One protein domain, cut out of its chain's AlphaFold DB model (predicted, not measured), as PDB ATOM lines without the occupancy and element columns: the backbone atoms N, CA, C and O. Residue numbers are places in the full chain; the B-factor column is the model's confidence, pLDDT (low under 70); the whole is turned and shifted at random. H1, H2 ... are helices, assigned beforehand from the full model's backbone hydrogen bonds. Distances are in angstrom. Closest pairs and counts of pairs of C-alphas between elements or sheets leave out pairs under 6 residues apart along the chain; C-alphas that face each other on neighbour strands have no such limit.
ATOM      1  N   PRO A   2     223.101 257.360 215.872       59.88
ATOM      2  CA  PRO A   2     223.063 257.276 214.397       59.88
ATOM      3  C   PRO A   2     222.122 258.287 213.719       59.88
ATOM      4  O   PRO A   2     222.444 258.864 212.683       59.88
ATOM      5  N   ASN A   3     220.980 258.570 214.354       67.38
ATOM      6  CA  ASN A   3     220.018 259.568 213.874       67.38
ATOM      7  C   ASN A   3     220.539 261.012 213.962       67.38
ATOM      8  O   ASN A   3     220.097 261.857 213.191       67.38
ATOM      9  N   VAL A   4     221.465 261.299 214.886       69.88
ATOM     10  CA  VAL A   4     222.012 262.651 215.110       69.88
ATOM     11  C   VAL A   4     223.106 262.966 214.092       69.88
ATOM     12  O   VAL A   4     223.167 264.076 213.578       69.88
ATOM     13  N   ILE A   5     223.910 261.965 213.729       81.56
ATOM     14  CA  ILE A   5     224.891 262.070 212.637       81.56
ATOM     15  C   ILE A   5     224.265 261.833 211.249       81.56
ATOM     16  O   ILE A   5     224.928 261.967 210.222       81.56
ATOM     17  N   GLY A   6     222.960 261.548 211.198       79.88
ATOM     18  CA  GLY A   6     222.165 261.527 209.971       79.88
ATOM     19  C   GLY A   6     222.351 260.293 209.088       79.88
ATOM     20  O   GLY A   6     221.954 260.349 207.927       79.88
ATOM     21  N   ILE A   7     222.898 259.187 209.611       81.44
ATOM     22  CA  ILE A   7     223.102 257.938 208.846       81.44
ATOM     23  C   ILE A   7     221.787 257.445 208.229       81.44
ATOM     24  O   ILE A   7     221.739 257.045 207.074       81.44
ATOM     25  N   THR A   8     220.694 257.501 208.987       75.50
ATOM     26  CA  THR A   8     219.388 256.963 208.576       75.50
ATOM     27  C   THR A   8     218.626 257.856 207.596       75.50
ATOM     28  O   THR A   8     217.631 257.420 207.030       75.50
ATOM     29  N   ARG A   9     219.065 259.105 207.402       80.25
ATOM     30  CA  ARG A   9     218.367 260.112 206.583       80.25
ATOM     31  C   ARG A   9     219.097 260.451 205.286       80.25
ATOM     32  O   ARG A   9     218.546 261.169 204.462       80.25
ATOM     33  N   ASN A  10     220.332 259.985 205.127       87.12
ATOM     34  CA  ASN A  10     221.166 260.296 203.976       87.12
ATOM     35  C   ASN A  10     221.889 259.024 203.514       87.12
ATOM     36  O   ASN A  10     222.848 258.578 204.146       87.12
ATOM     37  N   ALA A  11     221.395 258.442 202.418       88.81
ATOM     38  CA  ALA A  11     221.912 257.197 201.861       88.81
ATOM     39  C   ALA A  11     223.372 257.323 201.397       88.81
ATOM     40  O   ALA A  11     224.165 256.422 201.659       88.81
ATOM     41  N   ASP A  12     223.751 258.457 200.800       92.12
ATOM     42  CA  ASP A  12     225.125 258.696 200.344       92.12
ATOM     43  C   ASP A  12     226.099 258.773 201.523       92.12
ATOM     44  O   ASP A  12     227.158 258.148 201.508       92.12
ATOM     45  N   ARG A  13     225.713 259.470 202.600       92.88
ATOM     46  CA  ARG A  13     226.490 259.510 203.848       92.88
ATOM     47  C   ARG A  13     226.639 258.118 204.448       92.88
ATOM     48  O   ARG A  13     227.735 257.771 204.881       92.88
ATOM     49  N   LYS A  14     225.558 257.332 204.492       92.88
ATOM     50  CA  LYS A  14     225.597 255.949 204.983       92.88
ATOM     51  C   LYS A  14     226.591 255.118 204.171       92.88
ATOM     52  O   LYS A  14     227.494 254.537 204.764       92.88
ATOM     53  N   LYS A  15     226.479 255.143 202.842       94.81
ATOM     54  CA  LYS A  15     227.390 254.430 201.942       94.81
ATOM     55  C   LYS A  15     228.842 254.855 202.159       94.81
ATOM     56  O   LYS A  15     229.734 254.020 202.230       94.81
ATOM     57  N   ARG A  16     229.094 256.154 202.319       96.00
ATOM     58  CA  ARG A  16     230.451 256.656 202.541       96.00
ATOM     59  C   ARG A  16     231.031 256.232 203.889       96.00
ATOM     60  O   ARG A  16     232.213 255.918 203.982       96.00
ATOM     61  N   ILE A  17     230.202 256.190 204.928       95.75
ATOM     62  CA  ILE A  17     230.577 255.619 206.225       95.75
ATOM     63  C   ILE A  17     230.916 254.134 206.085       95.75
ATOM     64  O   ILE A  17     231.944 253.704 206.601       95.75
ATOM     65  N   GLU A  18     230.085 253.368 205.378       96.00
ATOM     66  CA  GLU A  18     230.334 251.954 205.092       96.00
ATOM     67  C   GLU A  18     231.673 251.777 204.366       96.00
ATOM     68  O   GLU A  18     232.492 250.974 204.799       96.00
ATOM     69  N   GLU A  19     231.972 252.585 203.349       97.50
ATOM     70  CA  GLU A  19     233.275 252.576 202.667       97.50
ATOM     71  C   GLU A  19     234.440 252.872 203.627       97.50
ATOM     72  O   GLU A  19     235.448 252.161 203.622       97.50
ATOM     73  N   ILE A  20     234.308 253.898 204.478       97.75
ATOM     74  CA  ILE A  20     235.332 254.279 205.464       97.75
ATOM     75  C   ILE A  20     235.608 253.144 206.450       97.75
ATOM     76  O   ILE A  20     236.772 252.906 206.770       97.75
ATOM     77  N   LEU A  21     234.556 252.460 206.901       97.81
ATOM     78  CA  LEU A  21     234.598 251.389 207.898       97.81
ATOM     79  C   LEU A  21     234.689 249.986 207.278       97.81
ATOM     80  O   LEU A  21     234.539 249.002 207.994       97.81
ATOM     81  N   ARG A  22     234.901 249.878 205.959       97.56
ATOM     82  CA  ARG A  22     234.928 248.608 205.208       97.56
ATOM     83  C   ARG A  22     233.711 247.715 205.476       97.56
ATOM     84  O   ARG A  22     233.849 246.542 205.791       97.56
ATOM     85  N   ASN A  23     232.514 248.279 205.344       96.81
ATOM     86  CA  ASN A  23     231.236 247.648 205.678       96.81
ATOM     87  C   ASN A  23     231.165 247.164 207.134       96.81
ATOM     88  O   ASN A  23     230.594 246.114 207.408       96.81
ATOM     89  N   TYR A  24     231.721 247.955 208.059       96.00
ATOM     90  CA  TYR A  24     231.775 247.637 209.489       96.00
ATOM     91  C   TYR A  24     232.561 246.351 209.798       96.00
ATOM     92  O   TYR A  24     232.216 245.623 210.726       96.00
ATOM     93  N   ASP A  25     233.621 246.076 209.033       97.38
ATOM     94  CA  ASP A  25     234.515 244.945 209.283       97.38
ATOM     95  C   ASP A  25     235.161 245.068 210.672       97.38
ATOM     96  O   ASP A  25     235.949 245.980 210.925       97.38
ATOM     97  N   ILE A  26     234.804 244.159 211.583       96.62
ATOM     98  CA  ILE A  26     235.186 244.240 213.000       96.62
ATOM     99  C   ILE A  26     236.708 244.230 213.154       96.62
ATOM    100  O   ILE A  26     237.242 245.045 213.902       96.62
ATOM    101  N   GLY A  27     237.402 243.359 212.415       96.81
ATOM    102  CA  GLY A  27     238.859 243.232 212.485       96.81
ATOM    103  C   GLY A  27     239.596 244.481 212.005       96.81
ATOM    104  O   GLY A  27     240.627 244.841 212.558       96.81
ATOM    105  N   TYR A  28     239.067 245.183 211.004       98.25
ATOM    106  CA  TYR A  28     239.592 246.470 210.572       98.25
ATOM    107  C   TYR A  28     239.259 247.578 211.570       98.25
ATOM    108  O   TYR A  28     240.153 248.317 211.983       98.25
ATOM    109  N   VAL A  29     237.988 247.704 211.965       98.50
ATOM    110  CA  VAL A  29     237.514 248.823 212.792       98.50
ATOM    111  C   VAL A  29     238.139 248.788 214.187       98.50
ATOM    112  O   VAL A  29     238.490 249.847 214.704       98.50
ATOM    113  N   SER A  30     238.361 247.603 214.765       98.00
ATOM    114  CA  SER A  30     239.008 247.453 216.079       98.00
ATOM    115  C   SER A  30     240.471 247.914 216.108       98.00
ATOM    116  O   SER A  30     241.001 248.204 217.176       98.00
ATOM    117  N   THR A  31     241.128 248.023 214.948       98.19
ATOM    118  CA  THR A  31     242.524 248.496 214.837       98.19
ATOM    119  C   THR A  31     242.649 250.004 214.635       98.19
ATOM    120  O   THR A  31     243.761 250.535 214.606       98.19
ATOM    121  N   LEU A  32     241.530 250.709 214.461       98.38
ATOM    122  CA  LEU A  32     241.534 252.145 214.209       98.38
ATOM    123  C   LEU A  32     241.792 252.932 215.494       98.38
ATOM    124  O   LEU A  32     241.327 252.581 216.573       98.38
ATOM    125  N   ASN A  33     242.462 254.076 215.356       98.31
ATOM    126  CA  ASN A  33     242.445 255.102 216.388       98.31
ATOM    127  C   ASN A  33     241.147 255.923 216.267       98.31
ATOM    128  O   ASN A  33     240.836 256.456 215.199       98.31
ATOM    129  N   ALA A  34     240.385 256.029 217.358       97.88
ATOM    130  CA  ALA A  34     239.086 256.701 217.361       97.88
ATOM    131  C   ALA A  34     239.160 258.215 217.087       97.88
ATOM    132  O   ALA A  34     238.243 258.762 216.468       97.88
ATOM    133  N   ASP A  35     240.233 258.895 217.504       97.94
ATOM    134  CA  ASP A  35     240.422 260.327 217.241       97.94
ATOM    135  C   ASP A  35     240.805 260.574 215.773       97.94
ATOM    136  O   ASP A  35     240.280 261.497 215.145       97.94
ATOM    137  N   ASP A  36     241.630 259.706 215.180       98.38
ATOM    138  CA  ASP A  36     241.936 259.760 213.744       98.38
ATOM    139  C   ASP A  36     240.692 259.474 212.897       98.38
ATOM    140  O   ASP A  36     240.431 260.159 211.904       98.38
ATOM    141  N   LEU A  37     239.879 258.496 213.311       98.12
ATOM    142  CA  LEU A  37     238.598 258.206 212.672       98.12
ATOM    143  C   LEU A  37     237.641 259.403 212.771       98.12
ATOM    144  O   LEU A  37     236.997 259.761 211.782       98.12
ATOM    145  N   TYR A  38     237.578 260.052 213.936       97.56
ATOM    146  CA  TYR A  38     236.798 261.272 214.124       97.56
ATOM    147  C   TYR A  38     237.245 262.379 213.164       97.56
ATOM    148  O   TYR A  38     236.403 262.936 212.457       97.56
ATOM    149  N   ASN A  39     238.548 262.656 213.080       97.56
ATOM    150  CA  ASN A  39     239.098 263.660 212.167       97.56
ATOM    151  C   ASN A  39     238.791 263.323 210.703       97.56
ATOM    152  O   ASN A  39     238.306 264.179 209.964       97.56
ATOM    153  N   ARG A  40     238.936 262.052 210.305       97.75
ATOM    154  CA  ARG A  40     238.561 261.589 208.963       97.75
ATOM    155  C   ARG A  40     237.093 261.872 208.647       97.75
ATOM    156  O   ARG A  40     236.782 262.315 207.544       97.75
ATOM    157  N   PHE A  41     236.182 261.643 209.593       96.62
ATOM    158  CA  PHE A  41     234.770 261.974 209.393       96.62
ATOM    159  C   PHE A  41     234.512 263.479 209.334       96.62
ATOM    160  O   PHE A  41     233.625 263.903 208.588       96.62
ATOM    161  N   ARG A  42     235.261 264.292 210.090       95.06
ATOM    162  CA  ARG A  42     235.160 265.758 210.011       95.06
ATOM    163  C   ARG A  42     235.462 266.264 208.617       95.06
ATOM    164  O   ARG A  42     234.660 267.039 208.094       95.06
ATOM    165  N   ASP A  43     236.554 265.783 208.043       96.25
ATOM    166  CA  ASP A  43     236.992 266.177 206.711       96.25
ATOM    167  C   ASP A  43     236.017 265.668 205.646       96.25
ATOM    168  O   ASP A  43     235.512 266.448 204.841       96.25
ATOM    169  N   GLU A  44     235.663 264.380 205.689       96.31
ATOM    170  CA  GLU A  44     234.775 263.764 204.697       96.31
ATOM    171  C   GLU A  44     233.381 264.416 204.659       96.31
ATOM    172  O   GLU A  44     232.793 264.589 203.592       96.31
ATOM    173  N   PHE A  45     232.833 264.781 205.821       94.12
ATOM    174  CA  PHE A  45     231.467 265.299 205.927       94.12
ATOM    175  C   PHE A  45     231.388 266.803 206.187       94.12
ATOM    176  O   PHE A  45     230.296 267.295 206.492       94.12
ATOM    177  N   ASN A  46     232.503 267.530 206.052       93.75
ATOM    178  CA  ASN A  46     232.603 268.972 206.293       93.75
ATOM    179  C   ASN A  46     231.947 269.390 207.623       93.75
ATOM    180  O   ASN A  46     231.098 270.286 207.682       93.75
ATOM    181  N   ILE A  47     232.287 268.693 208.706       92.00
ATOM    182  CA  ILE A  47     231.647 268.888 210.010       92.00
ATOM    183  C   ILE A  47     232.192 270.162 210.659       92.00
ATOM    184  O   ILE A  47     233.334 270.213 211.096       92.00
ATOM    185  N   THR A  48     231.346 271.183 210.804       92.50
ATOM    186  CA  THR A  48     231.742 272.497 211.354       92.50
ATOM    187  C   THR A  48     231.425 272.678 212.838       92.50
ATOM    188  O   THR A  48     231.833 273.658 213.457       92.50
ATOM    189  N   SER A  49     230.699 271.732 213.440       92.56
ATOM    190  CA  SER A  49     230.372 271.770 214.870       92.56
ATOM    191  C   SER A  49     231.631 271.773 215.746       92.56
ATOM    192  O   SER A  49     232.635 271.142 215.397       92.56
ATOM    193  N   LYS A  50     231.539 272.453 216.899       94.31
ATOM    194  CA  LYS A  50     232.633 272.618 217.867       94.31
ATOM    195  C   LYS A  50     233.255 271.277 218.264       94.31
ATOM    196  O   LYS A  50     232.537 270.316 218.557       94.31
ATOM    197  N   ASP A  51     234.581 271.260 218.344       93.12
ATOM    198  CA  ASP A  51     235.340 270.132 218.872       93.12
ATOM    199  C   ASP A  51     235.237 270.068 220.391       93.12
ATOM    200  O   ASP A  51     235.643 270.976 221.120       93.12
ATOM    201  N   CYS A  52     234.629 268.988 220.869       92.38
ATOM    202  CA  CYS A  52     234.577 268.625 222.274       92.38
ATOM    203  C   CYS A  52     234.120 267.172 222.415       92.38
ATOM    204  O   CYS A  52     233.501 266.612 221.510       92.38
ATOM    205  N   LYS A  53     234.298 266.599 223.611       91.12
ATOM    206  CA  LYS A  53     233.795 265.254 223.939       91.12
ATOM    207  C   LYS A  53     232.275 265.105 223.794       91.12
ATOM    208  O   LYS A  53     231.768 263.992 223.746       91.12
ATOM    209  N   GLN A  54     231.541 266.220 223.721       90.12
ATOM    210  CA  GLN A  54     230.089 266.228 223.528       90.12
ATOM    211  C   GLN A  54     229.655 266.272 222.067       90.12
ATOM    212  O   GLN A  54     228.464 266.124 221.787       90.12
ATOM    213  N   ASN A  55     230.606 266.409 221.143       92.56
ATOM    214  CA  ASN A  55     230.343 266.305 219.723       92.56
ATOM    215  C   ASN A  55     229.800 264.902 219.389       92.56
ATOM    216  O   ASN A  55     230.337 263.888 219.830       92.56
ATOM    217  N   SER A  56     228.714 264.838 218.615       92.88
ATOM    218  CA  SER A  56     228.064 263.561 218.282       92.88
ATOM    219  C   SER A  56     228.930 262.667 217.399       92.88
ATOM    220  O   SER A  56     228.863 261.450 217.534       92.88
ATOM    221  N   TRP A  57     229.757 263.254 216.533       94.69
ATOM    222  CA  TRP A  57     230.706 262.513 215.708       94.69
ATOM    223  C   TRP A  57     231.898 262.020 216.518       94.69
ATOM    224  O   TRP A  57     232.325 260.891 216.307       94.69
ATOM    225  N   TYR A  58     232.367 262.804 217.493       95.38
ATOM    226  CA  TYR A  58     233.389 262.351 218.440       95.38
ATOM    227  C   TYR A  58     232.889 261.131 219.218       95.38
ATOM    228  O   TYR A  58     233.491 260.063 219.162       95.38
ATOM    229  N   LYS A  59     231.717 261.255 219.859       94.44
ATOM    230  CA  LYS A  59     231.099 260.153 220.610       94.44
ATOM    231  C   LYS A  59     230.882 258.919 219.748       94.44
ATOM    232  O   LYS A  59     231.143 257.816 220.202       94.44
ATOM    233  N   TRP A  60     230.402 259.100 218.520       94.38
ATOM    234  CA  TRP A  60     230.137 257.977 217.632       94.38
ATOM    235  C   TRP A  60     231.418 257.294 217.134       94.38
ATOM    236  O   TRP A  60     231.431 256.072 217.049       94.38
ATOM    237  N   SER A  61     232.489 258.049 216.869       96.62
ATOM    238  CA  SER A  61     233.784 257.491 216.440       96.62
ATOM    239  C   SER A  61     234.430 256.651 217.542       96.62
ATOM    240  O   SER A  61     234.919 255.561 217.270       96.62
ATOM    241  N   HIS A  62     234.364 257.114 218.793       97.44
ATOM    242  CA  HIS A  62     234.805 256.328 219.951       97.44
ATOM    243  C   HIS A  62     233.905 255.110 220.172       97.44
ATOM    244  O   HIS A  62     234.399 253.993 220.241       97.44
ATOM    245  N   ALA A  63     232.581 255.293 220.159       95.69
ATOM    246  CA  ALA A  63     231.638 254.195 220.355       95.69
ATOM    247  C   ALA A  63     231.808 253.067 219.323       95.69
ATOM    248  O   ALA A  63     231.736 251.899 219.694       95.69
ATOM    249  N   ILE A  64     232.003 253.384 218.035       96.50
ATOM    250  CA  ILE A  64     232.109 252.360 216.982       96.50
ATOM    251  C   ILE A  64     233.428 251.584 217.057       96.50
ATOM    252  O   ILE A  64     233.418 250.376 216.835       96.50
ATOM    253  N   VAL A  65     234.532 252.251 217.412       98.44
ATOM    254  CA  VAL A  65     235.830 251.594 217.621       98.44
ATOM    255  C   VAL A  65     235.778 250.720 218.867       98.44
ATOM    256  O   VAL A  65     236.072 249.533 218.767       98.44
ATOM    257  N   ASP A  66     235.311 251.245 220.002       98.31
ATOM    258  CA  ASP A  66     235.192 250.465 221.240       98.31
ATOM    259  C   ASP A  66     234.255 249.260 221.068       98.31
ATOM    260  O   ASP A  66     234.547 248.166 221.545       98.31
ATOM    261  N   SER A  67     233.151 249.429 220.329       96.81
ATOM    262  CA  SER A  67     232.249 248.318 219.995       96.81
ATOM    263  C   SER A  67     232.958 247.246 219.168       96.81
ATOM    264  O   SER A  67     232.772 246.061 219.427       96.81
ATOM    265  N   ALA A  68     233.770 247.638 218.182       97.81
ATOM    266  CA  ALA A  68     234.536 246.689 217.379       97.81
ATOM    267  C   ALA A  68     235.622 245.988 218.207       97.81
ATOM    268  O   ALA A  68     235.807 244.785 218.056       97.81
ATOM    269  N   VAL A  69     236.298 246.703 219.111       98.31
ATOM    270  CA  VAL A  69     237.259 246.112 220.057       98.31
ATOM    271  C   VAL A  69     236.565 245.078 220.940       98.31
ATOM    272  O   VAL A  69     237.014 243.937 220.988       98.31
ATOM    273  N   PHE A  70     235.436 245.430 221.559       97.56
ATOM    274  CA  PHE A  70     234.652 244.509 222.384       97.56
ATOM    275  C   PHE A  70     234.204 243.271 221.598       97.56
ATOM    276  O   PHE A  70     234.392 242.146 222.045       97.56
ATOM    277  N   LEU A  71     233.648 243.459 220.397       96.56
ATOM    278  CA  LEU A  71     233.180 242.342 219.575       96.56
ATOM    279  C   LEU A  71     234.324 241.483 219.022       96.56
ATOM    280  O   LEU A  71     234.115 240.303 218.764       96.56
ATOM    281  N   SER A  72     235.531 242.037 218.869       96.88
ATOM    282  CA  SER A  72     236.708 241.280 218.420       96.88
ATOM    283  C   SER A  72     237.229 240.272 219.449       96.88
ATOM    284  O   SER A  72     238.061 239.436 219.104       96.88
ATOM    285  N   GLU A  73     236.731 240.312 220.691       96.62
ATOM    286  CA  GLU A  73     237.017 239.298 221.714       96.62
ATOM    287  C   GLU A  73     236.337 237.945 221.406       96.62
ATOM    288  O   GLU A  73     236.718 236.922 221.976       96.62
ATOM    289  N   PHE A  74     235.364 237.918 220.484       97.06
ATOM    290  CA  PHE A  74     234.602 236.727 220.101       97.06
ATOM    291  C   PHE A  74     234.971 236.287 218.678       97.06
ATOM    292  O   PHE A  74     234.901 237.081 217.739       97.06
TER     293      PHE A  74
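What this domain is: This is residues 2 to 74 of the 204 residues of an uncharacterized protein of Pseudobutyrivibrio sp. JW11 (UniProt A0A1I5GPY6). The longest helix, H4, makes one side of a small helical body; H3 packs on it at a steep tilt and runs from it toward H1, which makes the opposite side away from H4. The four-residue H2 packs on the later part of H4, residues 64 to 71, and a long loop, residues 45 to 55, folds the chain back from H3 into H4. The printed part has 73 residues with four named helices, in the order H1, H2, H3, H4, and no named strand, and its class is all helix. It is compact, with a radius of gyration of the C-alphas of 11.9 A, and the C-alphas span 36 by 27 by 19 A.

How they stand to each other: Begin with H4, residues 56 to 71, and then find H3, residues 34 to 44. These two touch, and their closest C-alphas, those of Ala 34 and His 62, are 5.0 A apart. Their lines stand at a steep tilt of 48 degrees, and they run opposite ways. Next look at H2, residues 26 to 29, which touches H4 at residues 64 to 71 alone; the closest C-alphas, those of Ile 26 and Ala 68, are 5.1 A apart. H2 and H3 are apart. Then turn to H1, residues 11 to 20: it touches no helix, but H1 and H3 are near each other, with 9 pairs of C-alphas within 10 A. H1 is apart from H4 and from H2. In H1, H3 and H4 every O i to N i+4 pair is within hydrogen-bond range; H2 is too short for such a pair, and its one O i to N i+3 pair is within range.

Where its parts are: Find C-alpha 56 at (228.064, 263.561, 218.282); from there H4 runs 21.9 A to C-alpha 71 at (233.180, 242.342, 219.575). H3 starts at C-alpha 34, at (239.086, 256.701, 217.361), and measures 15.1 A to C-alpha 44. H2 measures 5.1 A from C-alpha 26 to C-alpha 29. For H1, go to C-alpha 11 at (221.912, 257.197, 201.861), and follow it 14.2 A to C-alpha 20.

The domain as a whole: The two C-alphas farthest apart are those of Thr 48 and Phe 74, at 36.9 A, while those of Pro 2 and Phe 74, the first and last printed, are 24.2 A apart. The printed part has no cut. The links from H1 to H2 and from H2 to H3 are tight, with 5 and 4 residues, and the link from H3 to H4 is long, with 11 residues. The mean pLDDT of the printed part is 93.4, and the model's confidence is low, under 70, at residues 2 to 4.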